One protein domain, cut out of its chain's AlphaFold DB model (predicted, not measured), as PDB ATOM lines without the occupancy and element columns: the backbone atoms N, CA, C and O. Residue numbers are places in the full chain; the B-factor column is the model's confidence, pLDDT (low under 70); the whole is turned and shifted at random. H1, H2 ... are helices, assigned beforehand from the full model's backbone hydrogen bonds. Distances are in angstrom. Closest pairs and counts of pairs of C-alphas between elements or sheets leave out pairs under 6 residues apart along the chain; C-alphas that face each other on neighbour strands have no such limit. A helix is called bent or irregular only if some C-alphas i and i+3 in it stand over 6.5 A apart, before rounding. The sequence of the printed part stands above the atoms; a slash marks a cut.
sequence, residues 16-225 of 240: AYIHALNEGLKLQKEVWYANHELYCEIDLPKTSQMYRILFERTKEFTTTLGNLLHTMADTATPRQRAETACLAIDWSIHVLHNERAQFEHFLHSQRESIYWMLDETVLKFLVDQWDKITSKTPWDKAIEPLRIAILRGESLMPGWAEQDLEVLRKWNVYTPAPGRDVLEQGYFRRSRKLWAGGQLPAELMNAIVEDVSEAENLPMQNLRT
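What this domain is: This is residues 16 to 225 of the 240 residues of an uncharacterized protein of Pyrenochaeta sp. DS3sAY3a (UniProt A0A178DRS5). Four long helices, H2 to H5, run nearly side by side in an up-and-down bundle, and H1 sticks out from one end of it as an arm with residues 16 to 33. The short H6 packs on H5 and the short H7 on H4, while H8 lies farther out, near H7. The printed part has 210 residues with eight named helices in the order H1 to H8 and no named strand, class all helix. It is only just compact, close to loose, with a radius of gyration of the C-alphas of 20.1 A, and spans 59 by 46 by 30 A.

Where its parts are: H1, residues 16 to 39, begins with C-alpha 16 at (185.272, 209.511, 255.691) and is 32.8 A long; it is irregular, with C-alphas 34 and 37 7.4 A apart. H2 is residues 44 to 71, 39.9 A. H3 is residues 78 to 96, 27.0 A, and H4 residues 108 to 131, 33.9 A. H5, the longest, is residues 139 to 170, 45.4 A, ending at (218.328, 182.554, 261.542); it is irregular, with C-alphas 142 and 145 7.9 A apart, and has a kink of 52 degrees near residue 146. H6 is residues 180 to 186, H7 residues 189 to 195, and H8 residues 203 to 215, 17.7 A, ending at (199.999, 209.093, 277.301).

How they stand to each other: H1 and H2 meet only through their link. In the bundle, each helix running against the one before it, H2 and H3 form a hairpin at 5 degrees; residues 62 to 69 of H2 touch residues 81 to 88 of H3, with C-alphas 69 and 81 closest at 6.3 A. H3 and H4 form another hairpin, with C-alphas 88 and 118 closest at 5.5 A. H4 touches H2, the same way at 3 degrees, with C-alphas 55 and 114 closest at 6.1 A. H5 touches H3 with residues 141 to 153 alone, C-alphas 79 and 142 being closest at 5.0 A. H2 and H5 are apart. H6 touches H5 at a steep tilt of 48 degrees, with C-alphas 161 and 183 closest at 5.6 A. H7 touches H4, with C-alphas 119 and 191 closest at 6.1 A. H8 is close to H7 but not clearly touching, with C-alphas 194 and 204 closest at 7.1 A. Every O i to N i+4 pair is within hydrogen-bond range in H2, H4, H6 and H8, against 18 of 20 in H1, 11 of 15 in H3, 24 of 28 in H5 and 1 of 3 in H7, where 3 of 4 O i to N i+3 pairs are within range.

The domain as a whole: The C-alphas farthest apart, of Ile 18 and Lys 136, are 63.5 A apart. The printed part has no cut, and the link from H3 to H4, 11 residues, is long. Mean pLDDT of the printed part is 71.3; 90 residues are under 70, among them 16 to 47 and 193 to 225.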
ATOM      1  N   ALA A  16     184.457 209.838 254.519       58.88
ATOM      2  CA  ALA A  16     185.272 209.511 255.691       58.88
ATOM      3  C   ALA A  16     185.232 208.012 256.041       58.88
ATOM      4  O   ALA A  16     186.264 207.430 256.363       58.88
ATOM      5  N   TYR A  17     184.065 207.368 255.927       52.38
ATOM      6  CA  TYR A  17     183.923 205.931 256.165       52.38
ATOM      7  C   TYR A  17     184.678 205.097 255.122       52.38
ATOM      8  O   TYR A  17     185.409 204.184 255.490       52.38
ATOM      9  N   ILE A  18     184.570 205.442 253.835       64.06
ATOM     10  CA  ILE A  18     185.302 204.764 252.754       64.06
ATOM     11  C   ILE A  18     186.816 204.978 252.901       64.06
ATOM     12  O   ILE A  18     187.584 204.037 252.720       64.06
ATOM     13  N   HIS A  19     187.253 206.180 253.286       65.44
ATOM     14  CA  HIS A  19     188.662 206.463 253.564       65.44
ATOM     15  C   HIS A  19     189.184 205.642 254.752       65.44
ATOM     16  O   HIS A  19     190.239 205.028 254.646       65.44
ATOM     17  N   ALA A  20     188.434 205.559 255.854       55.78
ATOM     18  CA  ALA A  20     188.809 204.757 257.020       55.78
ATOM     19  C   ALA A  20     188.834 203.247 256.722       55.78
ATOM     20  O   ALA A  20     189.706 202.541 257.214       55.78
ATOM     21  N   LEU A  21     187.918 202.751 255.883       50.69
ATOM     22  CA  LEU A  21     187.916 201.355 255.430       50.69
ATOM     23  C   LEU A  21     189.111 201.045 254.530       50.69
ATOM     24  O   LEU A  21     189.723 199.992 254.678       50.69
ATOM     25  N   ASN A  22     189.467 201.964 253.632       58.72
ATOM     26  CA  ASN A  22     190.621 201.811 252.751       58.72
ATOM     27  C   ASN A  22     191.945 201.916 253.515       58.72
ATOM     28  O   ASN A  22     192.833 201.107 253.269       58.72
ATOM     29  N   GLU A  23     192.063 202.836 254.476       57.44
ATOM     30  CA  GLU A  23     193.216 202.921 255.382       57.44
ATOM     31  C   GLU A  23     193.294 201.701 256.310       57.44
ATOM     32  O   GLU A  23     194.370 201.150 256.505       57.44
ATOM     33  N   GLY A  24     192.161 201.186 256.801       44.19
ATOM     34  CA  GLY A  24     192.106 199.945 257.579       44.19
ATOM     35  C   GLY A  24     192.515 198.710 256.769       44.19
ATOM     36  O   GLY A  24     193.286 197.887 257.251       44.19
ATOM     37  N   LEU A  25     192.068 198.599 255.514       45.16
ATOM     38  CA  LEU A  25     192.483 197.543 254.578       45.16
ATOM     39  C   LEU A  25     193.953 197.675 254.167       45.16
ATOM     40  O   LEU A  25     194.612 196.667 253.914       45.16
ATOM     41  N   LYS A  26     194.469 198.904 254.097       47.16
ATOM     42  CA  LYS A  26     195.871 199.198 253.806       47.16
ATOM     43  C   LYS A  26     196.762 198.853 254.996       47.16
ATOM     44  O   LYS A  26     197.699 198.096 254.797       47.16
ATOM     45  N   LEU A  27     196.398 199.239 256.219       46.12
ATOM     46  CA  LEU A  27     197.063 198.824 257.461       46.12
ATOM     47  C   LEU A  27     196.983 197.310 257.679       46.12
ATOM     48  O   LEU A  27     197.967 196.698 258.071       46.12
ATOM     49  N   GLN A  28     195.852 196.669 257.380       44.47
ATOM     50  CA  GLN A  28     195.729 195.213 257.465       44.47
ATOM     51  C   GLN A  28     196.626 194.514 256.439       44.47
ATOM     52  O   GLN A  28     197.250 193.511 256.770       44.47
ATOM     53  N   LYS A  29     196.732 195.048 255.215       45.00
ATOM     54  CA  LYS A  29     197.680 194.557 254.209       45.00
ATOM     55  C   LYS A  29     199.121 194.847 254.605       45.00
ATOM     56  O   LYS A  29     199.940 193.964 254.446       45.00
ATOM     57  N   GLU A  30     199.438 196.014 255.150       45.88
ATOM     58  CA  GLU A  30     200.785 196.383 255.599       45.88
ATOM     59  C   GLU A  30     201.224 195.540 256.802       45.88
ATOM     60  O   GLU A  30     202.346 195.060 256.810       45.88
ATOM     61  N   VAL A  31     200.331 195.240 257.752       46.88
ATOM     62  CA  VAL A  31     200.575 194.293 258.855       46.88
ATOM     63  C   VAL A  31     200.666 192.856 258.339       46.88
ATOM     64  O   VAL A  31     201.490 192.083 258.819       46.88
ATOM     65  N   TRP A  32     199.849 192.473 257.357       42.47
ATOM     66  CA  TRP A  32     199.922 191.147 256.744       42.47
ATOM     67  C   TRP A  32     201.213 190.968 255.937       42.47
ATOM     68  O   TRP A  32     201.856 189.944 256.102       42.47
ATOM     69  N   TYR A  33     201.649 191.967 255.162       44.28
ATOM     70  CA  TYR A  33     202.905 191.978 254.403       44.28
ATOM     71  C   TYR A  33     204.134 192.101 255.308       44.28
ATOM     72  O   TYR A  33     205.093 191.366 255.105       44.28
ATOM     73  N   ALA A  34     204.086 192.936 256.353       48.12
ATOM     74  CA  ALA A  34     205.159 193.054 257.346       48.12
ATOM     75  C   ALA A  34     205.382 191.755 258.133       48.12
ATOM     76  O   ALA A  34     206.465 191.538 258.665       48.12
ATOM     77  N   ASN A  35     204.371 190.884 258.190       44.25
ATOM     78  CA  ASN A  35     204.459 189.587 258.850       44.25
ATOM     79  C   ASN A  35     204.445 188.401 257.859       44.25
ATOM     80  O   ASN A  35     204.603 187.267 258.293       44.25
ATOM     81  N   HIS A  36     204.297 188.627 256.544       42.84
ATOM     82  CA  HIS A  36     204.113 187.572 255.530       42.84
ATOM     83  C   HIS A  36     205.316 186.635 255.426       42.84
ATOM     84  O   HIS A  36     205.147 185.423 255.330       42.84
ATOM     85  N   GLU A  37     206.530 187.179 255.468       42.34
ATOM     86  CA  GLU A  37     207.766 186.389 255.408       42.34
ATOM     87  C   GLU A  37     208.044 185.641 256.725       42.34
ATOM     88  O   GLU A  37     208.630 184.562 256.706       42.34
ATOM     89  N   LEU A  38     207.514 186.129 257.857       45.91
ATOM     90  CA  LEU A  38     207.536 185.441 259.158       45.91
ATOM     91  C   LEU A  38     206.574 184.241 259.223       45.91
ATOM     92  O   LEU A  38     206.741 183.370 260.078       45.91
ATOM     93  N   TYR A  39     205.574 184.170 258.336       43.91
ATOM     94  CA  TYR A  39     204.566 183.107 258.343       43.91
ATOM     95  C   TYR A  39     204.994 181.813 257.627       43.91
ATOM     96  O   TYR A  39     204.289 180.808 257.740       43.91
ATOM     97  N   CYS A  40     206.113 181.802 256.892       42.12
ATOM     98  CA  CYS A  40     206.406 180.713 255.952       42.12
ATOM     99  C   CYS A  40     207.198 179.516 256.512       42.12
ATOM    100  O   CYS A  40     207.176 178.475 255.863       42.12
ATOM    101  N   GLU A  41     207.826 179.582 257.696       43.81
ATOM    102  CA  GLU A  41     208.655 178.457 258.201       43.81
ATOM    103  C   GLU A  41     208.507 178.118 259.698       43.81
ATOM    104  O   GLU A  41     209.264 177.316 260.243       43.81
ATOM    105  N   ILE A  42     207.493 178.649 260.382       49.22
ATOM    106  CA  ILE A  42     207.152 178.204 261.742       49.22
ATOM    107  C   ILE A  42     206.068 177.140 261.642       49.22
ATOM    108  O   ILE A  42     205.096 177.302 260.905       49.22
ATOM    109  N   ASP A  43     206.129 176.129 262.502       54.28
ATOM    110  CA  ASP A  43     204.948 175.370 262.918       54.28
ATOM    111  C   ASP A  43     204.026 176.301 263.758       54.28
ATOM    112  O   ASP A  43     203.793 176.103 264.950       54.28
ATOM    113  N   LEU A  44     203.546 177.391 263.136       51.31
ATOM    114  CA  LEU A  44     202.756 178.499 263.690       51.31
ATOM    115  C   LEU A  44     201.556 178.081 264.533       51.31
ATOM    116  O   LEU A  44     201.262 178.795 265.501       51.31
ATOM    117  N   PRO A  45     200.858 176.968 264.224       54.47
ATOM    118  CA  PRO A  45     199.818 176.469 265.101       54.47
ATOM    119  C   PRO A  45     200.355 176.214 266.510       54.47
ATOM    120  O   PRO A  45     199.685 176.576 267.471       54.47
ATOM    121  N   LYS A  46     201.576 175.677 266.650       65.00
ATOM    122  CA  LYS A  46     202.195 175.392 267.952       65.00
ATOM    123  C   LYS A  46     202.699 176.653 268.638       65.00
ATOM    124  O   LYS A  46     202.346 176.856 269.792       65.00
ATOM    125  N   THR A  47     203.425 177.537 267.951       69.88
ATOM    126  CA  THR A  47     203.947 178.774 268.571       69.88
ATOM    127  C   THR A  47     202.823 179.713 269.004       69.88
ATOM    128  O   THR A  47     202.846 180.236 270.112       69.88
ATOM    129  N   SER A  48     201.776 179.866 268.188       72.50
ATOM    130  CA  SER A  48     200.613 180.692 268.544       72.50
ATOM    131  C   SER A  48     199.809 180.084 269.697       72.50
ATOM    132  O   SER A  48     199.328 180.807 270.572       72.50
ATOM    133  N   GLN A  49     199.670 178.752 269.733       76.25
ATOM    134  CA  GLN A  49     199.046 178.054 270.858       76.25
ATOM    135  C   GLN A  49     199.889 178.169 272.129       76.25
ATOM    136  O   GLN A  49     199.327 178.439 273.188       76.25
ATOM    137  N   MET A  50     201.211 178.019 272.032       79.12
ATOM    138  CA  MET A  50     202.144 178.185 273.145       79.12
ATOM    139  C   MET A  50     202.121 179.609 273.679       79.12
ATOM    140  O   MET A  50     201.992 179.775 274.887       79.12
ATOM    141  N   TYR A  51     202.141 180.623 272.809       86.56
ATOM    142  CA  TYR A  51     201.955 182.011 273.218       86.56
ATOM    143  C   TYR A  51     200.636 182.184 273.962       86.56
ATOM    144  O   TYR A  51     200.633 182.692 275.075       86.56
ATOM    145  N   ARG A  52     199.516 181.707 273.403       85.50
ATOM    146  CA  ARG A  52     198.207 181.831 274.060       85.50
ATOM    147  C   ARG A  52     198.188 181.151 275.430       85.50
ATOM    148  O   ARG A  52     197.670 181.726 276.380       85.50
ATOM    149  N   ILE A  53     198.749 179.947 275.539       83.62
ATOM    150  CA  ILE A  53     198.852 179.219 276.810       83.62
ATOM    151  C   ILE A  53     199.708 180.011 277.795       83.62
ATOM    152  O   ILE A  53     199.272 180.248 278.916       83.62
ATOM    153  N   LEU A  54     200.904 180.437 277.390       84.75
ATOM    154  CA  LEU A  54     201.835 181.139 278.266       84.75
ATOM    155  C   LEU A  54     201.287 182.503 278.694       84.75
ATOM    156  O   LEU A  54     201.429 182.876 279.855       84.75
ATOM    157  N   PHE A  55     200.608 183.209 277.793       90.44
ATOM    158  CA  PHE A  55     199.928 184.467 278.069       90.44
ATOM    159  C   PHE A  55     198.821 184.282 279.112       90.44
ATOM    160  O   PHE A  55     198.847 184.944 280.146       90.44
ATOM    161  N   GLU A  56     197.894 183.339 278.901       85.50
ATOM    162  CA  GLU A  56     196.809 183.076 279.860       85.50
ATOM    163  C   GLU A  56     197.342 182.577 281.208       85.50
ATOM    164  O   GLU A  56     196.872 183.015 282.255       85.50
ATOM    165  N   ARG A  57     198.374 181.724 281.211       84.69
ATOM    166  CA  ARG A  57     199.021 181.270 282.451       84.69
ATOM    167  C   ARG A  57     199.728 182.398 283.183       84.69
ATOM    168  O   ARG A  57     199.626 182.471 284.401       84.69
ATOM    169  N   THR A  58     200.398 183.290 282.459       89.25
ATOM    170  CA  THR A  58     201.035 184.465 283.063       89.25
ATOM    171  C   THR A  58     199.977 185.397 283.650       89.25
ATOM    172  O   THR A  58     200.149 185.873 284.764       89.25
ATOM    173  N   LYS A  59     198.851 185.601 282.960       91.31
ATOM    174  CA  LYS A  59     197.718 186.394 283.457       91.31
ATOM    175  C   LYS A  59     197.073 185.790 284.712       91.31
ATOM    176  O   LYS A  59     196.776 186.506 285.669       91.31
ATOM    177  N   GLU A  60     196.845 184.479 284.720       88.06
ATOM    178  CA  GLU A  60     196.337 183.745 285.887       88.06
ATOM    179  C   GLU A  60     197.314 183.857 287.066       88.06
ATOM    180  O   GLU A  60     196.914 184.147 288.198       88.06
ATOM    181  N   PHE A  61     198.608 183.703 286.788       91.31
ATOM    182  CA  PHE A  61     199.680 183.843 287.763       91.31
ATOM    183  C   PHE A  61     199.742 185.253 288.361       91.31
ATOM    184  O   PHE A  61     199.710 185.386 289.581       91.31
ATOM    185  N   THR A  62     199.766 186.310 287.544       89.25
ATOM    186  CA  THR A  62     199.833 187.699 288.032       89.25
ATOM    187  C   THR A  62     198.590 188.089 288.825       89.25
ATOM    188  O   THR A  62     198.702 188.754 289.854       89.25
ATOM    189  N   THR A  63     197.414 187.604 288.420       88.19
ATOM    190  CA  THR A  63     196.168 187.769 289.186       88.19
ATOM    191  C   THR A  63     196.265 187.087 290.553       88.19
ATOM    192  O   THR A  63     195.945 187.687 291.580       88.19
ATOM    193  N   THR A  64     196.745 185.843 290.586       89.38
ATOM    194  CA  THR A  64     196.926 185.076 291.828       89.38
ATOM    195  C   THR A  64     197.939 185.746 292.751       89.38
ATOM    196  O   THR A  64     197.690 185.883 293.948       89.38
ATOM    197  N   LEU A  65     199.053 186.217 292.190       87.38
ATOM    198  CA  LEU A  65     200.089 186.936 292.916       87.38
ATOM    199  C   LEU A  65     199.554 188.246 293.508       87.38
ATOM    200  O   LEU A  65     199.791 188.524 294.681       87.38
ATOM    201  N   GLY A  66     198.779 189.014 292.740       85.06
ATOM    202  CA  GLY A  66     198.115 190.223 293.229       85.06
ATOM    203  C   GLY A  66     197.165 189.938 294.397       85.06
ATOM    204  O   GLY A  66     197.238 190.606 295.427       85.06
ATOM    205  N   ASN A  67     196.336 188.895 294.290       85.44
ATOM    206  CA  ASN A  67     195.442 188.472 295.373       85.44
ATOM    207  C   ASN A  67     196.219 188.040 296.626       85.44
ATOM    208  O   ASN A  67     195.841 188.379 297.751       85.44
ATOM    209  N   LEU A  68     197.326 187.316 296.450       84.62
ATOM    210  CA  LEU A  68     198.192 186.911 297.551       84.62
ATOM    211  C   LEU A  68     198.803 188.134 298.249       84.62
ATOM    212  O   LEU A  68     198.701 188.266 299.463       84.62
ATOM    213  N   LEU A  69     199.364 189.075 297.491       85.94
ATOM    214  CA  LEU A  69     199.924 190.311 298.042       85.94
ATOM    215  C   LEU A  69     198.871 191.159 298.765       85.94
ATOM    216  O   LEU A  69     199.161 191.732 299.819       85.94
ATOM    217  N   HIS A  70     197.646 191.195 298.239       85.31
ATOM    218  CA  HIS A  70     196.524 191.882 298.867       85.31
ATOM    219  C   HIS A  70     196.126 191.236 300.200       85.31
ATOM    220  O   HIS A  70     196.034 191.923 301.212       85.31
ATOM    221  N   THR A  71     195.956 189.913 300.242       87.31
ATOM    222  CA  THR A  71     195.610 189.187 301.484       87.31
ATOM    223  C   THR A  71     196.722 189.236 302.537       87.31
ATOM    224  O   THR A  71     196.453 189.274 303.736       87.31
ATOM    225  N   MET A  72     197.981 189.303 302.099       84.44
ATOM    226  CA  MET A  72     199.148 189.482 302.967       84.44
ATOM    227  C   MET A  72     199.299 190.914 303.499       84.44
ATOM    228  O   MET A  72     200.159 191.149 304.350       84.44
ATOM    229  N   ALA A  73     198.512 191.880 303.011       78.56
ATOM    230  CA  ALA A  73     198.708 193.295 303.306       78.56
ATOM    231  C   ALA A  73     198.749 193.612 304.806       78.56
ATOM    232  O   ALA A  73     199.608 194.395 305.214       78.56
ATOM    233  N   ASP A  74     197.876 192.984 305.592       78.38
ATOM    234  CA  ASP A  74     197.688 193.308 307.010       78.38
ATOM    235  C   ASP A  74     198.408 192.336 307.956       78.38
ATOM    236  O   ASP A  74     198.563 192.613 309.143       78.38
ATOM    237  N   THR A  75     198.853 191.187 307.442       82.31
ATOM    238  CA  THR A  75     199.373 190.074 308.255       82.31
ATOM    239  C   THR A  75     200.860 189.810 308.049       82.31
ATOM    240  O   THR A  75     201.523 189.309 308.957       82.31
ATOM    241  N   ALA A  76     201.405 190.152 306.881       82.88
ATOM    242  CA  ALA A  76     202.791 189.877 306.536       82.88
ATOM    243  C   ALA A  76     203.691 191.100 306.732       82.88
ATOM    244  O   ALA A  76     203.305 192.252 306.518       82.88
ATOM    245  N   THR A  77     204.948 190.839 307.083       84.06
ATOM    246  CA  THR A  77     205.979 191.880 307.131       84.06
ATOM    247  C   THR A  77     206.261 192.431 305.726       84.06
ATOM    248  O   THR A  77     206.136 191.692 304.745       84.06
ATOM    249  N   PRO A  78     206.719 193.693 305.588       82.81
ATOM    250  CA  PRO A  78     207.098 194.251 304.286       82.81
ATOM    251  C   PRO A  78     208.080 193.360 303.516       82.81
ATOM    252  O   PRO A  78     207.913 193.145 302.320       82.81
ATOM    253  N   ARG A  79     209.029 192.748 304.235       83.75
ATOM    254  CA  ARG A  79     209.993 191.802 303.675       83.75
ATOM    255  C   ARG A  79     209.329 190.559 303.079       83.75
ATOM    256  O   ARG A  79     209.647 190.205 301.954       83.75
ATOM    257  N   GLN A  80     208.404 189.920 303.795       84.94
ATOM    258  CA  GLN A  80     207.684 188.748 303.277       84.94
ATOM    259  C   GLN A  80     206.870 189.097 302.032       84.94
ATOM    260  O   GLN A  80     206.814 188.316 301.090       84.94
ATOM    261  N   ARG A  81     206.264 190.290 301.994       85.62
ATOM    262  CA  ARG A  81     205.550 190.754 300.800       85.62
ATOM    263  C   ARG A  81     206.522 190.987 299.631       85.62
ATOM    264  O   ARG A  81     206.197 190.624 298.506       85.62
ATOM    265  N   ALA A  82     207.721 191.518 299.889       86.81
ATOM    266  CA  ALA A  82     208.770 191.668 298.875       86.81
ATOM    267  C   ALA A  82     209.296 190.325 298.357       86.81
ATOM    268  O   ALA A  82     209.473 190.173 297.153       86.81
ATOM    269  N   GLU A  83     209.489 189.339 299.234       86.44
ATOM    270  CA  GLU A  83     209.839 187.963 298.853       86.44
ATOM    271  C   GLU A  83     208.748 187.346 297.965       86.44
ATOM    272  O   GLU A  83     209.056 186.766 296.928       86.44
ATOM    273  N   THR A  84     207.471 187.563 298.286       86.06
ATOM    274  CA  THR A  84     206.356 187.150 297.421       86.06
ATOM    275  C   THR A  84     206.393 187.854 296.060       86.06
ATOM    276  O   THR A  84     206.210 187.208 295.032       86.06
ATOM    277  N   ALA A  85     206.675 189.158 296.013       88.25
ATOM    278  CA  ALA A  85     206.782 189.898 294.754       88.25
ATOM    279  C   ALA A  85     207.954 189.426 293.868       88.25
ATOM    280  O   ALA A  85     207.874 189.547 292.644       88.25
ATOM    281  N   CYS A  86     209.005 188.829 294.451       87.25
ATOM    282  CA  CYS A  86     210.111 188.231 293.692       87.25
ATOM    283  C   CYS A  86     209.633 187.132 292.737       87.25
ATOM    284  O   CYS A  86     210.249 186.942 291.691       87.25
ATOM    285  N   LEU A  87     208.506 186.472 293.035       84.31
ATOM    286  CA  LEU A  87     207.936 185.430 292.181       84.31
ATOM    287  C   LEU A  87     207.641 185.929 290.758       84.31
ATOM    288  O   LEU A  87     207.729 185.146 289.816       84.31
ATOM    289  N   ALA A  88     207.331 187.217 290.572       87.38
ATOM    290  CA  ALA A  88     207.148 187.790 289.237       87.38
ATOM    291  C   ALA A  88     208.454 187.825 288.426       87.38
ATOM    292  O   ALA A  88     208.440 187.603 287.215       87.38
ATOM    293  N   ILE A  89     209.585 188.066 289.093       87.62
ATOM    294  CA  ILE A  89     210.910 188.026 288.468       87.62
ATOM    295  C   ILE A  89     211.357 186.576 288.267       87.62
ATOM    296  O   ILE A  89     211.854 186.223 287.205       87.62
ATOM    297  N   ASP A  90     211.121 185.701 289.242       85.25
ATOM    298  CA  ASP A  90     211.457 184.283 289.102       85.25
ATOM    299  C   ASP A  90     210.649 183.612 287.982       85.25
ATOM    300  O   ASP A  90     211.179 182.748 287.284       85.25
ATOM    301  N   TRP A  91     209.403 184.037 287.743       86.06
ATOM    302  CA  TRP A  91     208.610 183.574 286.602       86.06
ATOM    303  C   TRP A  91     209.289 183.896 285.268       86.06
ATOM    304  O   TRP A  91     209.368 183.030 284.398       86.06
ATOM    305  N   SER A  92     209.837 185.103 285.090       86.56
ATOM    306  CA  SER A  92     210.549 185.414 283.846       86.56
ATOM    307  C   SER A  92     211.804 184.564 283.680       86.56
ATOM    308  O   SER A  92     212.011 183.975 282.621       86.56
ATOM    309  N   ILE A  93     212.595 184.431 284.744       83.25
ATOM    310  CA  ILE A  93     213.869 183.710 284.710       83.25
ATOM    311  C   ILE A  93     213.648 182.214 284.467       83.25
ATOM    312  O   ILE A  93     214.364 181.606 283.675       83.25
ATOM    313  N   HIS A  94     212.694 181.604 285.169       82.25
ATOM    314  CA  HIS A  94     212.577 180.147 285.244       82.25
ATOM    315  C   HIS A  94     211.470 179.560 284.369       82.25
ATOM    316  O   HIS A  94     211.558 178.384 284.005       82.25
ATOM    317  N   VAL A  95     210.440 180.344 284.037       82.94
ATOM    318  CA  VAL A  95     209.309 179.890 283.215       82.94
ATOM    319  C   VAL A  95     209.429 180.408 281.790       82.94
ATOM    320  O   VAL A  95     209.379 179.596 280.870       82.94
ATOM    321  N   LEU A  96     209.605 181.720 281.593       83.06
ATOM    322  CA  LEU A  96     209.677 182.283 280.238       83.06
ATOM    323  C   LEU A  96     210.951 181.841 279.518       83.06
ATOM    324  O   LEU A  96     210.872 181.329 278.412       83.06
ATOM    325  N   HIS A  97     212.107 181.936 280.173       81.12
ATOM    326  CA  HIS A  97     213.395 181.520 279.593       81.12
ATOM    327  C   HIS A  97     213.724 180.042 279.795       81.12
ATOM    328  O   HIS A  97     214.884 179.630 279.791       81.12
ATOM    329  N   ASN A  98     212.700 179.216 279.997       77.31
ATOM    330  CA  ASN A  98     212.876 177.776 279.956       77.31
ATOM    331  C   ASN A  98     213.025 177.319 278.499       77.31
ATOM    332  O   ASN A  98     212.212 177.691 277.659       77.31
ATOM    333  N   GLU A  99     213.967 176.417 278.214       73.62
ATOM    334  CA  GLU A  99     214.168 175.859 276.864       73.62
ATOM    335  C   GLU A  99     212.882 175.268 276.255       73.62
ATOM    336  O   GLU A  99     212.692 175.271 275.041       73.62
ATOM    337  N   ARG A 100     211.959 174.769 277.089       71.19
ATOM    338  CA  ARG A 100     210.673 174.218 276.633       71.19
ATOM    339  C   ARG A 100     209.642 175.283 276.275       71.19
ATOM    340  O   ARG A 100     208.691 174.973 275.563       71.19
ATOM    341  N   ALA A 101     209.778 176.490 276.818       71.00
ATOM    342  CA  ALA A 101     208.866 177.593 276.547       71.00
ATOM    343  C   ALA A 101     209.138 178.230 275.180       71.00
ATOM    344  O   ALA A 101     208.211 178.817 274.623       71.00
ATOM    345  N   GLN A 102     210.354 178.066 274.633       78.31
ATOM    346  CA  GLN A 102     210.743 178.564 273.306       78.31
ATOM    347  C   GLN A 102     210.358 180.037 273.112       78.31
ATOM    348  O   GLN A 102     209.854 180.447 272.065       78.31
ATOM    349  N   PHE A 103     210.510 180.826 274.170       81.25
ATOM    350  CA  PHE A 103     209.995 182.184 274.262       81.25
ATOM    351  C   PHE A 103     210.680 183.134 273.271       81.25
ATOM    352  O   PHE A 103     210.050 184.055 272.751       81.25
ATOM    353  N   GLU A 104     211.931 182.843 272.924       81.56
ATOM    354  CA  GLU A 104     212.725 183.485 271.880       81.56
ATOM    355  C   GLU A 104     212.085 183.388 270.480       81.56
ATOM    356  O   GLU A 104     212.305 184.249 269.627       81.56
ATOM    357  N   HIS A 105     211.232 182.381 270.246       78.75
ATOM    358  CA  HIS A 105     210.505 182.195 268.985       78.75
ATOM    359  C   HIS A 105     209.225 183.039 268.880       78.75
ATOM    360  O   HIS A 105     208.568 183.035 267.836       78.75
ATOM    361  N   PHE A 106     208.829 183.743 269.943       79.50
ATOM    362  CA  PHE A 106     207.649 184.603 269.909       79.50
ATOM    363  C   PHE A 106     207.958 185.929 269.215       79.50
ATOM    364  O   PHE A 106     209.087 186.431 269.218       79.50
ATOM    365  N   LEU A 107     206.926 186.565 268.660       76.69
ATOM    366  CA  LEU A 107     207.059 187.927 268.147       76.69
ATOM    367  C   LEU A 107     207.508 188.861 269.276       76.69
ATOM    368  O   LEU A 107     207.163 188.661 270.442       76.69
ATOM    369  N   HIS A 108     208.260 189.910 268.944       72.38
ATOM    370  CA  HIS A 108     208.708 190.874 269.952       72.38
ATOM    371  C   HIS A 108     207.522 191.470 270.730       72.38
ATOM    372  O   HIS A 108     207.528 191.465 271.955       72.38
ATOM    373  N   SER A 109     206.434 191.834 270.044       71.31
ATOM    374  CA  SER A 109     205.200 192.329 270.676       71.31
ATOM    375  C   SER A 109     204.525 191.324 271.621       71.31
ATOM    376  O   SER A 109     203.909 191.723 272.607       71.31
ATOM    377  N   GLN A 110     204.641 190.022 271.345       82.38
ATOM    378  CA  GLN A 110     204.120 188.950 272.201       82.38
ATOM    379  C   GLN A 110     204.977 188.757 273.455       82.38
ATOM    380  O   GLN A 110     204.453 188.503 274.536       82.38
ATOM    381  N   ARG A 111     206.300 188.887 273.324       83.69
ATOM    382  CA  ARG A 111     207.214 188.864 274.472       83.69
ATOM    383  C   ARG A 111     206.970 190.072 275.369       83.69
ATOM    384  O   ARG A 111     206.770 189.908 276.571       83.69
ATOM    385  N   GLU A 112     206.906 191.260 274.769       79.56
ATOM    386  CA  GLU A 112     206.616 192.518 275.459       79.56
ATOM    387  C   GLU A 112     205.299 192.455 276.235       79.56
ATOM    388  O   GLU A 112     205.264 192.850 277.394       79.56
ATOM    389  N   SER A 113     204.226 191.902 275.657       84.56
ATOM    390  CA  SER A 113     202.937 191.804 276.357       84.56
ATOM    391  C   SER A 113     203.010 190.935 277.622       84.56
ATOM    392  O   SER A 113     202.380 191.252 278.632       84.56
ATOM    393  N   ILE A 114     203.804 189.860 277.600       89.31
ATOM    394  CA  ILE A 114     204.004 188.969 278.748       89.31
ATOM    395  C   ILE A 114     204.875 189.640 279.813       89.31
ATOM    396  O   ILE A 114     204.505 189.637 280.991       89.31
ATOM    397  N   TYR A 115     205.984 190.273 279.418       88.06
ATOM    398  CA  TYR A 115     206.793 191.059 280.352       88.06
ATOM    399  C   TYR A 115     206.010 192.203 280.963       88.06
ATOM    400  O   TYR A 115     206.142 192.446 282.158       88.06
ATOM    401  N   TRP A 116     205.162 192.861 280.179       84.81
ATOM    402  CA  TRP A 116     204.327 193.952 280.646       84.81
ATOM    403  C   TRP A 116     203.449 193.530 281.823       84.81
ATOM    404  O   TRP A 116     203.375 194.266 282.801       84.81
ATOM    405  N   MET A 117     202.827 192.346 281.769       88.81
ATOM    406  CA  MET A 117     201.994 191.838 282.868       88.81
ATOM    407  C   MET A 117     202.796 191.610 284.156       88.81
ATOM    408  O   MET A 117     202.330 191.937 285.251       88.81
ATOM    409  N   LEU A 118     204.001 191.046 284.037       88.88
ATOM    410  CA  LEU A 118     204.886 190.808 285.182       88.88
ATOM    411  C   LEU A 118     205.387 192.130 285.768       88.88
ATOM    412  O   LEU A 118     205.302 192.343 286.974       88.88
ATOM    413  N   ASP A 119     205.843 193.028 284.899       85.19
ATOM    414  CA  ASP A 119     206.340 194.362 285.229       85.19
ATOM    415  C   ASP A 119     205.247 195.188 285.923       85.19
ATOM    416  O   ASP A 119     205.467 195.722 287.002       85.19
ATOM    417  N   GLU A 120     204.021 195.197 285.395       83.81
ATOM    418  CA  GLU A 120     202.873 195.873 286.012       83.81
ATOM    419  C   GLU A 120     202.542 195.319 287.407       83.81
ATOM    420  O   GLU A 120     202.193 196.076 288.311       83.81
ATOM    421  N   THR A 121     202.684 194.008 287.613       85.62
ATOM    422  CA  THR A 121     202.450 193.383 288.925       85.62
ATOM    423  C   THR A 121     203.507 193.808 289.942       85.62
ATOM    424  O   THR A 121     203.171 194.140 291.080       85.62
ATOM    425  N   VAL A 122     204.776 193.854 289.523       86.75
ATOM    426  CA  VAL A 122     205.881 194.366 290.343       86.75
ATOM    427  C   VAL A 122     205.651 195.839 290.677       86.75
ATOM    428  O   VAL A 122     205.745 196.220 291.839       86.75
ATOM    429  N   LEU A 123     205.273 196.663 289.701       82.62
ATOM    430  CA  LEU A 123     204.981 198.081 289.919       82.62
ATOM    431  C   LEU A 123     203.841 198.298 290.917       82.62
ATOM    432  O   LEU A 123     203.993 199.084 291.850       82.62
ATOM    433  N   LYS A 124     202.725 197.577 290.762       81.81
ATOM    434  CA  LYS A 124     201.592 197.644 291.699       81.81
ATOM    435  C   LYS A 124     202.019 197.288 293.115       81.81
ATOM    436  O   LYS A 124     201.692 198.013 294.046       81.81
ATOM    437  N   PHE A 125     202.808 196.224 293.271       84.12
ATOM    438  CA  PHE A 125     203.380 195.869 294.566       84.12
ATOM    439  C   PHE A 125     204.173 197.030 295.173       84.12
ATOM    440  O   PHE A 125     204.021 197.321 296.357       84.12
ATOM    441  N   LEU A 126     205.009 197.702 294.384       79.25
ATOM    442  CA  LEU A 126     205.847 198.793 294.873       79.25
ATOM    443  C   LEU A 126     205.056 200.010 295.307       79.25
ATOM    444  O   LEU A 126     205.333 200.548 296.376       79.25
ATOM    445  N   VAL A 127     204.050 200.393 294.530       77.69
ATOM    446  CA  VAL A 127     203.112 201.453 294.907       77.69
ATOM    447  C   VAL A 127     202.386 201.078 296.204       77.69
ATOM    448  O   VAL A 127     202.391 201.847 297.162       77.69
ATOM    449  N   ASP A 128     201.863 199.854 296.296       77.31
ATOM    450  CA  ASP A 128     201.145 199.379 297.482       77.31
ATOM    451  C   ASP A 128     202.030 199.326 298.734       77.31
ATOM    452  O   ASP A 128     201.576 199.624 299.843       77.31
ATOM    453  N   GLN A 129     203.289 198.896 298.596       74.19
ATOM    454  CA  GLN A 129     204.232 198.915 299.712       74.19
ATOM    455  C   GLN A 129     204.551 200.341 300.133       74.19
ATOM    456  O   GLN A 129     204.653 200.582 301.335       74.19
ATOM    457  N   TRP A 130     204.717 201.244 299.163       72.31
ATOM    458  CA  TRP A 130     205.039 202.648 299.376       72.31
ATOM    459  C   TRP A 130     203.949 203.365 300.180       72.31
ATOM    460  O   TRP A 130     204.233 203.947 301.228       72.31
ATOM    461  N   ASP A 131     202.688 203.225 299.769       66.25
ATOM    462  CA  ASP A 131     201.539 203.824 300.463       66.25
ATOM    463  C   ASP A 131     201.375 203.289 301.893       66.25
ATOM    464  O   ASP A 131     200.859 203.966 302.786       66.25
ATOM    465  N   LYS A 132     201.858 202.067 302.134       67.00
ATOM    466  CA  LYS A 132     201.806 201.382 303.429       67.00
ATOM    467  C   LYS A 132     203.081 201.545 304.253       67.00
ATOM    468  O   LYS A 132     203.208 200.871 305.280       67.00
ATOM    469  N   ILE A 133     204.008 202.433 303.877       60.97
ATOM    470  CA  ILE A 133     205.125 202.834 304.748       60.97
ATOM    471  C   ILE A 133     204.579 203.712 305.884       60.97
ATOM    472  O   ILE A 133     204.813 204.908 305.994       60.97
ATOM    473  N   THR A 134     203.850 203.075 306.788       53.31
ATOM    474  CA  THR A 134     203.676 203.484 308.183       53.31
ATOM    475  C   THR A 134     204.647 202.712 309.088       53.31
ATOM    476  O   THR A 134     204.669 202.890 310.305       53.31
ATOM    477  N   SER A 135     205.467 201.828 308.498       56.66
ATOM    478  CA  SER A 135     206.307 200.867 309.206       56.66
ATOM    479  C   SER A 135     207.645 201.470 309.646       56.66
ATOM    480  O   SER A 135     208.290 202.203 308.905       56.66
ATOM    481  N   LYS A 136     208.122 201.067 310.828       63.41
ATOM    482  CA  LYS A 136     209.458 201.386 311.370       63.41
ATOM    483  C   LYS A 136     210.631 200.903 310.494       63.41
ATOM    484  O   LYS A 136     211.781 201.163 310.844       63.41
ATOM    485  N   THR A 137     210.368 200.160 309.418       68.31
ATOM    486  CA  THR A 137     211.399 199.596 308.540       68.31
ATOM    487  C   THR A 137     211.672 200.555 307.382       68.31
ATOM    488  O   THR A 137     210.738 200.868 306.643       68.31
ATOM    489  N   PRO A 138     212.927 200.996 307.198       76.69
ATOM    490  CA  PRO A 138     213.339 201.775 306.036       76.69
ATOM    491  C   PRO A 138     212.969 201.089 304.713       76.69
ATOM    492  O   PRO A 138     213.043 199.862 304.607       76.69
ATOM    493  N   TRP A 139     212.559 201.887 303.724       76.50
ATOM    494  CA  TRP A 139     212.093 201.420 302.415       76.50
ATOM    495  C   TRP A 139     213.079 200.460 301.756       76.50
ATOM    496  O   TRP A 139     212.699 199.343 301.428       76.50
ATOM    497  N   ASP A 140     214.348 200.861 301.662       78.25
ATOM    498  CA  ASP A 140     215.464 200.084 301.118       78.25
ATOM    499  C   ASP A 140     215.530 198.673 301.711       78.25
ATOM    500  O   ASP A 140     215.661 197.694 300.981       78.25
ATOM    501  N   LYS A 141     215.339 198.543 303.028       81.00
ATOM    502  CA  LYS A 141     215.330 197.238 303.703       81.00
ATOM    503  C   LYS A 141     214.055 196.440 303.463       81.00
ATOM    504  O   LYS A 141     214.106 195.211 303.477       81.00
ATOM    505  N   ALA A 142     212.918 197.111 303.297       80.06
ATOM    506  CA  ALA A 142     211.633 196.464 303.060       80.06
ATOM    507  C   ALA A 142     211.585 195.774 301.690       80.06
ATOM    508  O   ALA A 142     211.042 194.677 301.582       80.06
ATOM    509  N   ILE A 143     212.185 196.392 300.672       84.50
ATOM    510  CA  ILE A 143     212.172 195.913 299.283       84.50
ATOM    511  C   ILE A 143     213.419 195.123 298.878       84.50
ATOM    512  O   ILE A 143     213.460 194.610 297.762       84.50
ATOM    513  N   GLU A 144     214.444 195.049 299.733       86.69
ATOM    514  CA  GLU A 144     215.746 194.458 299.391       86.69
ATOM    515  C   GLU A 144     215.649 193.091 298.688       86.69
ATOM    516  O   GLU A 144     216.351 192.908 297.692       86.69
ATOM    517  N   PRO A 145     214.771 192.149 299.104       89.19
ATOM    518  CA  PRO A 145     214.621 190.879 298.391       89.19
ATOM    519  C   PRO A 145     214.279 191.068 296.907       89.19
ATOM    520  O   PRO A 145     214.913 190.476 296.035       89.19
ATOM    521  N   LEU A 146     213.327 191.956 296.619       87.06
ATOM    522  CA  LEU A 146     212.892 192.252 295.261       87.06
ATOM    523  C   LEU A 146     213.978 192.983 294.469       87.06
ATOM    524  O   LEU A 146     214.171 192.689 293.292       87.06
ATOM    525  N   ARG A 147     214.736 193.877 295.115       85.88
ATOM    526  CA  ARG A 147     215.888 194.533 294.483       85.88
ATOM    527  C   ARG A 147     216.916 193.505 294.014       85.88
ATOM    528  O   ARG A 147     217.363 193.563 292.872       85.88
ATOM    529  N   ILE A 148     217.265 192.549 294.875       88.38
ATOM    530  CA  ILE A 148     218.203 191.468 294.543       88.38
ATOM    531  C   ILE A 148     217.662 190.623 293.383       88.38
ATOM    532  O   ILE A 148     218.415 190.302 292.463       88.38
ATOM    533  N   ALA A 149     216.368 190.293 293.393       87.94
ATOM    534  CA  ALA A 149     215.745 189.530 292.315       87.94
ATOM    535  C   ALA A 149     215.817 190.270 290.968       87.94
ATOM    536  O   ALA A 149     216.200 189.675 289.962       87.94
ATOM    537  N   ILE A 150     215.523 191.573 290.947       87.00
ATOM    538  CA  ILE A 150     215.609 192.395 289.732       87.00
ATOM    539  C   ILE A 150     217.048 192.459 289.217       87.00
ATOM    540  O   ILE A 150     217.262 192.194 288.039       87.00
ATOM    541  N   LEU A 151     218.035 192.707 290.088       87.38
ATOM    542  CA  LEU A 151     219.458 192.705 289.710       87.38
ATOM    543  C   LEU A 151     219.897 191.356 289.123       87.38
ATOM    544  O   LEU A 151     220.657 191.302 288.155       87.38
ATOM    545  N   ARG A 152     219.392 190.248 289.678       88.81
ATOM    546  CA  ARG A 152     219.616 188.911 289.119       88.81
ATOM    547  C   ARG A 152     219.022 188.801 287.715       88.81
ATOM    548  O   ARG A 152     219.716 188.329 286.820       88.81
ATOM    549  N   GLY A 153     217.789 189.261 287.510       87.44
ATOM    550  CA  GLY A 153     217.171 189.332 286.185       87.44
ATOM    551  C   GLY A 153     218.004 190.158 285.203       87.44
ATOM    552  O   GLY A 153     218.332 189.670 284.127       87.44
ATOM    553  N   GLU A 154     218.431 191.361 285.597       87.12
ATOM    554  CA  GLU A 154     219.282 192.244 284.786       87.12
ATOM    555  C   GLU A 154     220.595 191.581 284.367       87.12
ATOM    556  O   GLU A 154     221.009 191.712 283.216       87.12
ATOM    557  N   SER A 155     221.228 190.820 285.263       90.06
ATOM    558  CA  SER A 155     222.473 190.109 284.946       90.06
ATOM    559  C   SER A 155     222.310 189.033 283.861       90.06
ATOM    560  O   SER A 155     223.284 188.687 283.196       90.06
ATOM    561  N   LEU A 156     221.089 188.522 283.661       89.12
ATOM    562  CA  LEU A 156     220.767 187.479 282.681       89.12
ATOM    563  C   LEU A 156     220.282 188.044 281.338       89.12
ATOM    564  O   LEU A 156     220.411 187.372 280.316       89.12
ATOM    565  N   MET A 157     219.783 189.286 281.318       87.88
ATOM    566  CA  MET A 157     219.263 189.950 280.114       87.88
ATOM    567  C   MET A 157     220.230 189.969 278.927       87.88
ATOM    568  O   MET A 157     219.773 189.677 277.825       87.88
ATOM    569  N   PRO A 158     221.539 190.240 279.104       88.25
ATOM    570  CA  PRO A 158     222.539 190.042 278.058       88.25
ATOM    571  C   PRO A 158     222.433 188.711 277.314       88.25
ATOM    572  O   PRO A 158     222.517 188.674 276.089       88.25
ATOM    573  N   GLY A 159     222.260 187.619 278.063       87.00
ATOM    574  CA  GLY A 159     222.160 186.273 277.509       87.00
ATOM    575  C   GLY A 159     220.845 186.065 276.770       87.00
ATOM    576  O   GLY A 159     220.853 185.530 275.667       87.00
ATOM    577  N   TRP A 160     219.738 186.545 277.336       87.62
ATOM    578  CA  TRP A 160     218.419 186.495 276.698       87.62
ATOM    579  C   TRP A 160     218.385 187.286 275.389       87.62
ATOM    580  O   TRP A 160     217.920 186.786 274.371       87.62
ATOM    581  N   ALA A 161     218.952 188.491 275.388       84.44
ATOM    582  CA  ALA A 161     219.028 189.327 274.200       84.44
ATOM    583  C   ALA A 161     219.902 188.688 273.109       84.44
ATOM    584  O   ALA A 161     219.553 188.764 271.935       84.44
ATOM    585  N   GLU A 162     221.010 188.025 273.463       85.88
ATOM    586  CA  GLU A 162     221.827 187.304 272.476       85.88
ATOM    587  C   GLU A 162     221.106 186.068 271.921       85.88
ATOM    588  O   GLU A 162     221.186 185.811 270.723       85.88
ATOM    589  N   GLN A 163     220.368 185.324 272.752       82.50
ATOM    590  CA  GLN A 163     219.527 184.213 272.289       82.50
ATOM    591  C   GLN A 163     218.466 184.702 271.300       82.50
ATOM    592  O   GLN A 163     218.314 184.129 270.221       82.50
ATOM    593  N   ASP A 164     217.802 185.810 271.625       78.50
ATOM    594  CA  ASP A 164     216.807 186.444 270.767       78.50
ATOM    595  C   ASP A 164     217.423 186.935 269.447       78.50
ATOM    596  O   ASP A 164     216.832 186.741 268.383       78.50
ATOM    597  N   LEU A 165     218.623 187.523 269.486       79.44
ATOM    598  CA  LEU A 165     219.372 187.918 268.288       79.44
ATOM    599  C   LEU A 165     219.760 186.721 267.428       79.44
ATOM    600  O   LEU A 165     219.632 186.783 266.209       79.44
ATOM    601  N   GLU A 166     220.243 185.644 268.040       82.06
ATOM    602  CA  GLU A 166     220.643 184.437 267.326       82.06
ATOM    603  C   GLU A 166     219.449 183.769 266.656       82.06
ATOM    604  O   GLU A 166     219.556 183.301 265.522       82.06
ATOM    605  N   VAL A 167     218.294 183.770 267.325       74.56
ATOM    606  CA  VAL A 167     217.039 183.401 266.686       74.56
ATOM    607  C   VAL A 167     216.810 184.337 265.518       74.56
ATOM    608  O   VAL A 167     216.897 183.839 264.411       74.56
ATOM    609  N   LEU A 168     216.659 185.652 265.710       69.25
ATOM    610  CA  LEU A 168     216.386 186.631 264.640       69.25
ATOM    611  C   LEU A 168     217.330 186.526 263.425       69.25
ATOM    612  O   LEU A 168     216.858 186.600 262.292       69.25
ATOM    613  N   ARG A 169     218.632 186.285 263.636       74.00
ATOM    614  CA  ARG A 169     219.619 186.054 262.564       74.00
ATOM    615  C   ARG A 169     219.252 184.854 261.689       74.00
ATOM    616  O   ARG A 169     219.390 184.937 260.471       74.00
ATOM    617  N   LYS A 170     218.751 183.762 262.279       71.25
ATOM    618  CA  LYS A 170     218.328 182.554 261.542       71.25
ATOM    619  C   LYS A 170     217.135 182.798 260.620       71.25
ATOM    620  O   LYS A 170     217.007 182.094 259.628       71.25
ATOM    621  N   TRP A 171     216.298 183.796 260.907       62.59
ATOM    622  CA  TRP A 171     215.109 184.113 260.096       62.59
ATOM    623  C   TRP A 171     215.427 184.974 258.880       62.59
ATOM    624  O   TRP A 171     214.523 185.254 258.100       62.59
ATOM    625  N   ASN A 172     216.689 185.392 258.718       53.38
ATOM    626  CA  ASN A 172     217.203 186.099 257.547       53.38
ATOM    627  C   ASN A 172     216.293 187.251 257.067       53.38
ATOM    628  O   ASN A 172     216.132 187.474 255.867       53.38
ATOM    629  N   VAL A 173     215.652 187.956 258.007       52.12
ATOM    630  CA  VAL A 173     214.691 189.012 257.681       52.12
ATOM    631  C   VAL A 173     215.472 190.225 257.180       52.12
ATOM    632  O   VAL A 173     216.418 190.672 257.821       52.12
ATOM    633  N   TYR A 174     215.068 190.764 256.028       44.59
ATOM    634  CA  TYR A 174     215.706 191.903 255.352       44.59
ATOM    635  C   TYR A 174     215.649 193.230 256.140       44.59
ATOM    636  O   TYR A 174     216.173 194.250 255.685       44.59
ATOM    637  N   THR A 175     215.009 193.249 257.311       50.94
ATOM    638  CA  THR A 175     215.008 194.381 258.237       50.94
ATOM    639  C   THR A 175     216.228 194.334 259.155       50.94
ATOM    640  O   THR A 175     216.613 193.258 259.611       50.94
ATOM    641  N   PRO A 176     216.847 195.488 259.473       53.12
ATOM    642  CA  PRO A 176     217.911 195.521 260.465       53.12
ATOM    643  C   PRO A 176     217.359 194.958 261.776       53.12
ATOM    644  O   PRO A 176     216.431 195.526 262.357       53.12
ATOM    645  N   ALA A 177     217.894 193.810 262.201       55.34
ATOM    646  CA  ALA A 177     217.522 193.201 263.465       55.34
ATOM    647  C   ALA A 177     217.688 194.254 264.574       55.34
ATOM    648  O   ALA A 177     218.698 194.971 264.564       55.34
ATOM    649  N   PRO A 178     216.714 194.395 265.495       62.44
ATOM    650  CA  PRO A 178     216.860 195.305 266.619       62.44
ATOM    651  C   PRO A 178     218.179 194.998 267.322       62.44
ATOM    652  O   PRO A 178     218.502 193.834 267.554       62.44
ATOM    653  N   GLY A 179     218.960 196.038 267.609       65.81
ATOM    654  CA  GLY A 179     220.213 195.879 268.332       65.81
ATOM    655  C   GLY A 179     219.974 195.234 269.700       65.81
ATOM    656  O   GLY A 179     218.872 195.286 270.256       65.81
ATOM    657  N   ARG A 180     221.020 194.616 270.251       72.06
ATOM    658  CA  ARG A 180     220.980 193.980 271.576       72.06
ATOM    659  C   ARG A 180     220.441 194.928 272.653       72.06
ATOM    660  O   ARG A 180     219.671 194.526 273.516       72.06
ATOM    661  N   ASP A 181     220.812 196.197 272.549       69.69
ATOM    662  CA  ASP A 181     220.383 197.305 273.394       69.69
ATOM    663  C   ASP A 181     218.868 197.550 273.362       69.69
ATOM    664  O   ASP A 181     218.286 197.887 274.391       69.69
ATOM    665  N   VAL A 182     218.217 197.356 272.214       68.88
ATOM    666  CA  VAL A 182     216.760 197.506 272.071       68.88
ATOM    667  C   VAL A 182     216.029 196.353 272.760       68.88
ATOM    668  O   VAL A 182     215.039 196.579 273.454       68.88
ATOM    669  N   LEU A 183     216.533 195.124 272.623       69.56
ATOM    670  CA  LEU A 183     215.954 193.946 273.277       69.56
ATOM    671  C   LEU A 183     216.126 194.007 274.798       69.56
ATOM    672  O   LEU A 183     215.169 193.797 275.541       69.56
ATOM    673  N   GLU A 184     217.315 194.391 275.268       75.75
ATOM    674  CA  GLU A 184     217.581 194.586 276.696       75.75
ATOM    675  C   GLU A 184     216.692 195.674 277.322       75.75
ATOM    676  O   GLU A 184     216.365 195.583 278.507       75.75
ATOM    677  N   GLN A 185     216.291 196.696 276.556       69.56
ATOM    678  CA  GLN A 185     215.387 197.752 277.023       69.56
ATOM    679  C   GLN A 185     213.944 197.283 277.218       69.56
ATOM    680  O   GLN A 185     213.238 197.890 278.022       69.56
ATOM    681  N   GLY A 186     213.498 196.254 276.497       66.88
ATOM    682  CA  GLY A 186     212.141 195.716 276.616       66.88
ATOM    683  C   GLY A 186     211.901 194.979 277.936       66.88
ATOM    684  O   GLY A 186     210.874 195.136 278.602       66.88
ATOM    685  N   TYR A 187     212.906 194.236 278.403       76.31
ATOM    686  CA  TYR A 187     212.783 193.415 279.606       76.31
ATOM    687  C   TYR A 187     212.713 194.251 280.887       76.31
ATOM    688  O   TYR A 187     213.658 194.958 281.244       76.31
ATOM    689  N   PHE A 188     211.605 194.118 281.627       67.81
ATOM    690  CA  PHE A 188     211.365 194.828 282.893       67.81
ATOM    691  C   PHE A 188     211.619 196.339 282.796       67.81
ATOM    692  O   PHE A 188     212.106 196.963 283.743       67.81
ATOM    693  N   ARG A 189     211.313 196.923 281.628       73.69
ATOM    694  CA  ARG A 189     211.666 198.297 281.260       73.69
ATOM    695  C   ARG A 189     211.338 199.314 282.347       73.69
ATOM    696  O   ARG A 189     212.150 200.195 282.629       73.69
ATOM    697  N   ARG A 190     210.148 199.215 282.944       69.56
ATOM    698  CA  ARG A 190     209.665 200.204 283.915       69.56
ATOM    699  C   ARG A 190     210.178 199.898 285.309       69.56
ATOM    700  O   ARG A 190     210.722 200.799 285.941       69.56
ATOM    701  N   SER A 191     210.109 198.641 285.756       69.69
ATOM    702  CA  SER A 191     210.655 198.266 287.064       69.69
ATOM    703  C   SER A 191     212.136 198.622 287.170       69.69
ATOM    704  O   SER A 191     212.535 199.236 288.148       69.69
ATOM    705  N   ARG A 192     212.961 198.342 286.154       73.75
ATOM    706  CA  ARG A 192     214.402 198.655 286.184       73.75
ATOM    707  C   ARG A 192     214.707 200.146 286.323       73.75
ATOM    708  O   ARG A 192     215.549 200.532 287.135       73.75
ATOM    709  N   LYS A 193     214.003 200.995 285.564       67.94
ATOM    710  CA  LYS A 193     214.165 202.459 285.631       67.94
ATOM    711  C   LYS A 193     213.922 203.002 287.035       67.94
ATOM    712  O   LYS A 193     214.618 203.913 287.467       67.94
ATOM    713  N   LEU A 194     212.971 202.414 287.753       62.50
ATOM    714  CA  LEU A 194     212.626 202.816 289.110       62.50
ATOM    715  C   LEU A 194     213.690 202.450 290.158       62.50
ATOM    716  O   LEU A 194     213.687 203.014 291.251       62.50
ATOM    717  N   TRP A 195     214.622 201.548 289.836       59.91
ATOM    718  CA  TRP A 195     215.618 201.041 290.787       59.91
ATOM    719  C   TRP A 195     217.056 201.427 290.498       59.91
ATOM    720  O   TRP A 195     217.859 201.425 291.431       59.91
ATOM    721  N   ALA A 196     217.384 201.794 289.258       52.69
ATOM    722  CA  ALA A 196     218.745 202.134 288.839       52.69
ATOM    723  C   ALA A 196     219.396 203.289 289.645       52.69
ATOM    724  O   ALA A 196     220.606 203.476 289.567       52.69
ATOM    725  N   GLY A 197     218.627 204.033 290.452       53.81
ATOM    726  CA  GLY A 197     219.117 205.070 291.373       53.81
ATOM    727  C   GLY A 197     218.910 204.791 292.869       53.81
ATOM    728  O   GLY A 197     219.258 205.634 293.693       53.81
ATOM    729  N   GLY A 198     218.331 203.647 293.253       49.38
ATOM    730  CA  GLY A 198     218.112 203.282 294.661       49.38
ATOM    731  C   GLY A 198     217.182 204.205 295.466       49.38
ATOM    732  O   GLY A 198     217.146 204.096 296.691       49.38
ATOM    733  N   GLN A 199     216.426 205.101 294.829       47.78
ATOM    734  CA  GLN A 199     215.515 206.025 295.509       47.78
ATOM    735  C   GLN A 199     214.138 206.009 294.856       47.78
ATOM    736  O   GLN A 199     214.022 206.233 293.658       47.78
ATOM    737  N   LEU A 200     213.097 205.803 295.665       55.44
ATOM    738  CA  LEU A 200     211.739 206.227 295.329       55.44
ATOM    739  C   LEU A 200     211.079 206.825 296.564       55.44
ATOM    740  O   LEU A 200     210.786 206.078 297.495       55.44
ATOM    741  N   PRO A 201     211.058 208.169 296.663       51.31
ATOM    742  CA  PRO A 201     209.825 208.922 296.995       51.31
ATOM    743  C   PRO A 201     209.444 210.124 296.096       51.31
ATOM    744  O   PRO A 201     208.305 210.571 296.175       51.31
ATOM    745  N   ALA A 202     210.330 210.727 295.296       52.50
ATOM    746  CA  ALA A 202     209.972 211.900 294.465       52.50
ATOM    747  C   ALA A 202     209.916 211.551 292.973       52.50
ATOM    748  O   ALA A 202     209.117 212.100 292.215       52.50
ATOM    749  N   GLU A 203     210.739 210.593 292.576       48.53
ATOM    750  CA  GLU A 203     210.919 210.152 291.205       48.53
ATOM    751  C   GLU A 203     209.802 209.208 290.751       48.53
ATOM    752  O   GLU A 203     209.499 209.207 289.571       48.53
ATOM    753  N   LEU A 204     209.118 208.481 291.652       57.16
ATOM    754  CA  LEU A 204     207.930 207.683 291.297       57.16
ATOM    755  C   LEU A 204     206.796 208.608 290.858       57.16
ATOM    756  O   LEU A 204     206.133 208.365 289.860       57.16
ATOM    757  N   MET A 205     206.601 209.695 291.606       55.75
ATOM    758  CA  MET A 205     205.600 210.703 291.293       55.75
ATOM    759  C   MET A 205     205.951 211.396 289.977       55.75
ATOM    760  O   MET A 205     205.069 211.579 289.152       55.75
ATOM    761  N   ASN A 206     207.229 211.705 289.734       56.25
ATOM    762  CA  ASN A 206     207.662 212.252 288.449       56.25
ATOM    763  C   ASN A 206     207.520 211.238 287.307       56.25
ATOM    764  O   ASN A 206     207.012 211.623 286.274       56.25
ATOM    765  N   ALA A 207     207.880 209.967 287.488       58.62
ATOM    766  CA  ALA A 207     207.766 208.932 286.461       58.62
ATOM    767  C   ALA A 207     206.303 208.610 286.124       58.62
ATOM    768  O   ALA A 207     205.964 208.474 284.957       58.62
ATOM    769  N   ILE A 208     205.418 208.552 287.126       59.41
ATOM    770  CA  ILE A 208     203.966 208.427 286.919       59.41
ATOM    771  C   ILE A 208     203.436 209.661 286.188       59.41
ATOM    772  O   ILE A 208     202.649 209.533 285.259       59.41
ATOM    773  N   VAL A 209     203.863 210.860 286.590       59.53
ATOM    774  CA  VAL A 209     203.462 212.107 285.928       59.53
ATOM    775  C   VAL A 209     203.999 212.168 284.503       59.53
ATOM    776  O   VAL A 209     203.265 212.607 283.632       59.53
ATOM    777  N   GLU A 210     205.223 211.723 284.244       61.03
ATOM    778  CA  GLU A 210     205.824 211.659 282.913       61.03
ATOM    779  C   GLU A 210     205.076 210.661 282.023       61.03
ATOM    780  O   GLU A 210     204.622 211.066 280.958       61.03
ATOM    781  N   ASP A 211     204.845 209.425 282.485       58.09
ATOM    782  CA  ASP A 211     204.112 208.392 281.733       58.09
ATOM    783  C   ASP A 211     202.659 208.820 281.444       58.09
ATOM    784  O   ASP A 211     202.176 208.678 280.321       58.09
ATOM    785  N   VAL A 212     201.950 209.380 282.436       55.78
ATOM    786  CA  VAL A 212     200.574 209.882 282.257       55.78
ATOM    787  C   VAL A 212     200.557 211.112 281.349       55.78
ATOM    788  O   VAL A 212     199.684 211.228 280.492       55.78
ATOM    789  N   SER A 213     201.532 212.015 281.486       62.09
ATOM    790  CA  SER A 213     201.615 213.209 280.638       62.09
ATOM    791  C   SER A 213     201.951 212.859 279.191       62.09
ATOM    792  O   SER A 213     201.413 213.486 278.287       62.09
ATOM    793  N   GLU A 214     202.793 211.857 278.950       65.94
ATOM    794  CA  GLU A 214     203.101 211.360 277.607       65.94
ATOM    795  C   GLU A 214     201.889 210.647 276.988       65.94
ATOM    796  O   GLU A 214     201.533 210.920 275.842       65.94
ATOM    797  N   ALA A 215     201.194 209.803 277.759       59.09
ATOM    798  CA  ALA A 215     199.999 209.093 277.301       59.09
ATOM    799  C   ALA A 215     198.813 210.030 276.998       59.09
ATOM    800  O   ALA A 215     198.062 209.791 276.051       59.09
ATOM    801  N   GLU A 216     198.646 211.100 277.781       63.88
ATOM    802  CA  GLU A 216     197.551 212.070 277.631       63.88
ATOM    803  C   GLU A 216     197.959 213.344 276.871       63.88
ATOM    804  O   GLU A 216     197.145 214.252 276.687       63.88
ATOM    805  N   ASN A 217     199.202 213.406 276.382       69.00
ATOM    806  CA  ASN A 217     199.770 214.545 275.657       69.00
ATOM    807  C   ASN A 217     199.693 215.869 276.452       69.00
ATOM    808  O   ASN A 217     199.450 216.950 275.904       69.00
ATOM    809  N   LEU A 218     199.864 215.778 277.772       57.62
ATOM    810  CA  LEU A 218     199.812 216.903 278.697       57.62
ATOM    811  C   LEU A 218     201.191 217.572 278.820       57.62
ATOM    812  O   LEU A 218     202.225 216.902 278.816       57.62
ATOM    813  N   PRO A 219     201.248 218.906 278.965       52.50
ATOM    814  CA  PRO A 219     202.509 219.602 279.166       52.50
ATOM    815  C   PRO A 219     203.118 219.226 280.525       52.50
ATOM    816  O   PRO A 219     202.495 219.443 281.564       52.50
ATOM    817  N   MET A 220     204.364 218.732 280.513       52.34
ATOM    818  CA  MET A 220     205.178 218.430 281.700       52.34
ATOM    819  C   MET A 220     205.535 219.709 282.480       52.34
ATOM    820  O   MET A 220     206.679 220.163 282.504       52.34
ATOM    821  N   GLN A 221     204.559 220.347 283.121       54.12
ATOM    822  CA  GLN A 221     204.853 221.310 284.172       54.12
ATOM    823  C   GLN A 221     205.111 220.548 285.465       54.12
ATOM    824  O   GLN A 221     204.368 219.645 285.842       54.12
ATOM    825  N   ASN A 222     206.183 220.919 286.158       49.75
ATOM    826  CA  ASN A 222     206.590 220.289 287.404       49.75
ATOM    827  C   ASN A 222     205.484 220.488 288.461       49.75
ATOM    828  O   ASN A 222     205.409 221.550 289.084       49.75
ATOM    829  N   LEU A 223     204.610 219.491 288.663       48.03
ATOM    830  CA  LEU A 223     203.426 219.575 289.538       48.03
ATOM    831  C   LEU A 223     203.776 219.990 290.975       48.03
ATOM    832  O   LEU A 223     202.956 220.576 291.681       48.03
ATOM    833  N   ARG A 224     205.030 219.784 291.394       43.59
ATOM    834  CA  ARG A 224     205.559 220.275 292.669       43.59
ATOM    835  C   ARG A 224     205.488 221.797 292.795       43.59
ATOM    836  O   ARG A 224     205.198 222.299 293.875       43.59
ATOM    837  N   THR A 225     205.724 222.534 291.711       54.72
ATOM    838  CA  THR A 225     205.584 224.001 291.696       54.72
ATOM    839  C   THR A 225     204.130 224.460 291.745       54.72
ATOM    840  O   THR A 225     203.864 225.541 292.263       54.72
TER     841      THR A 225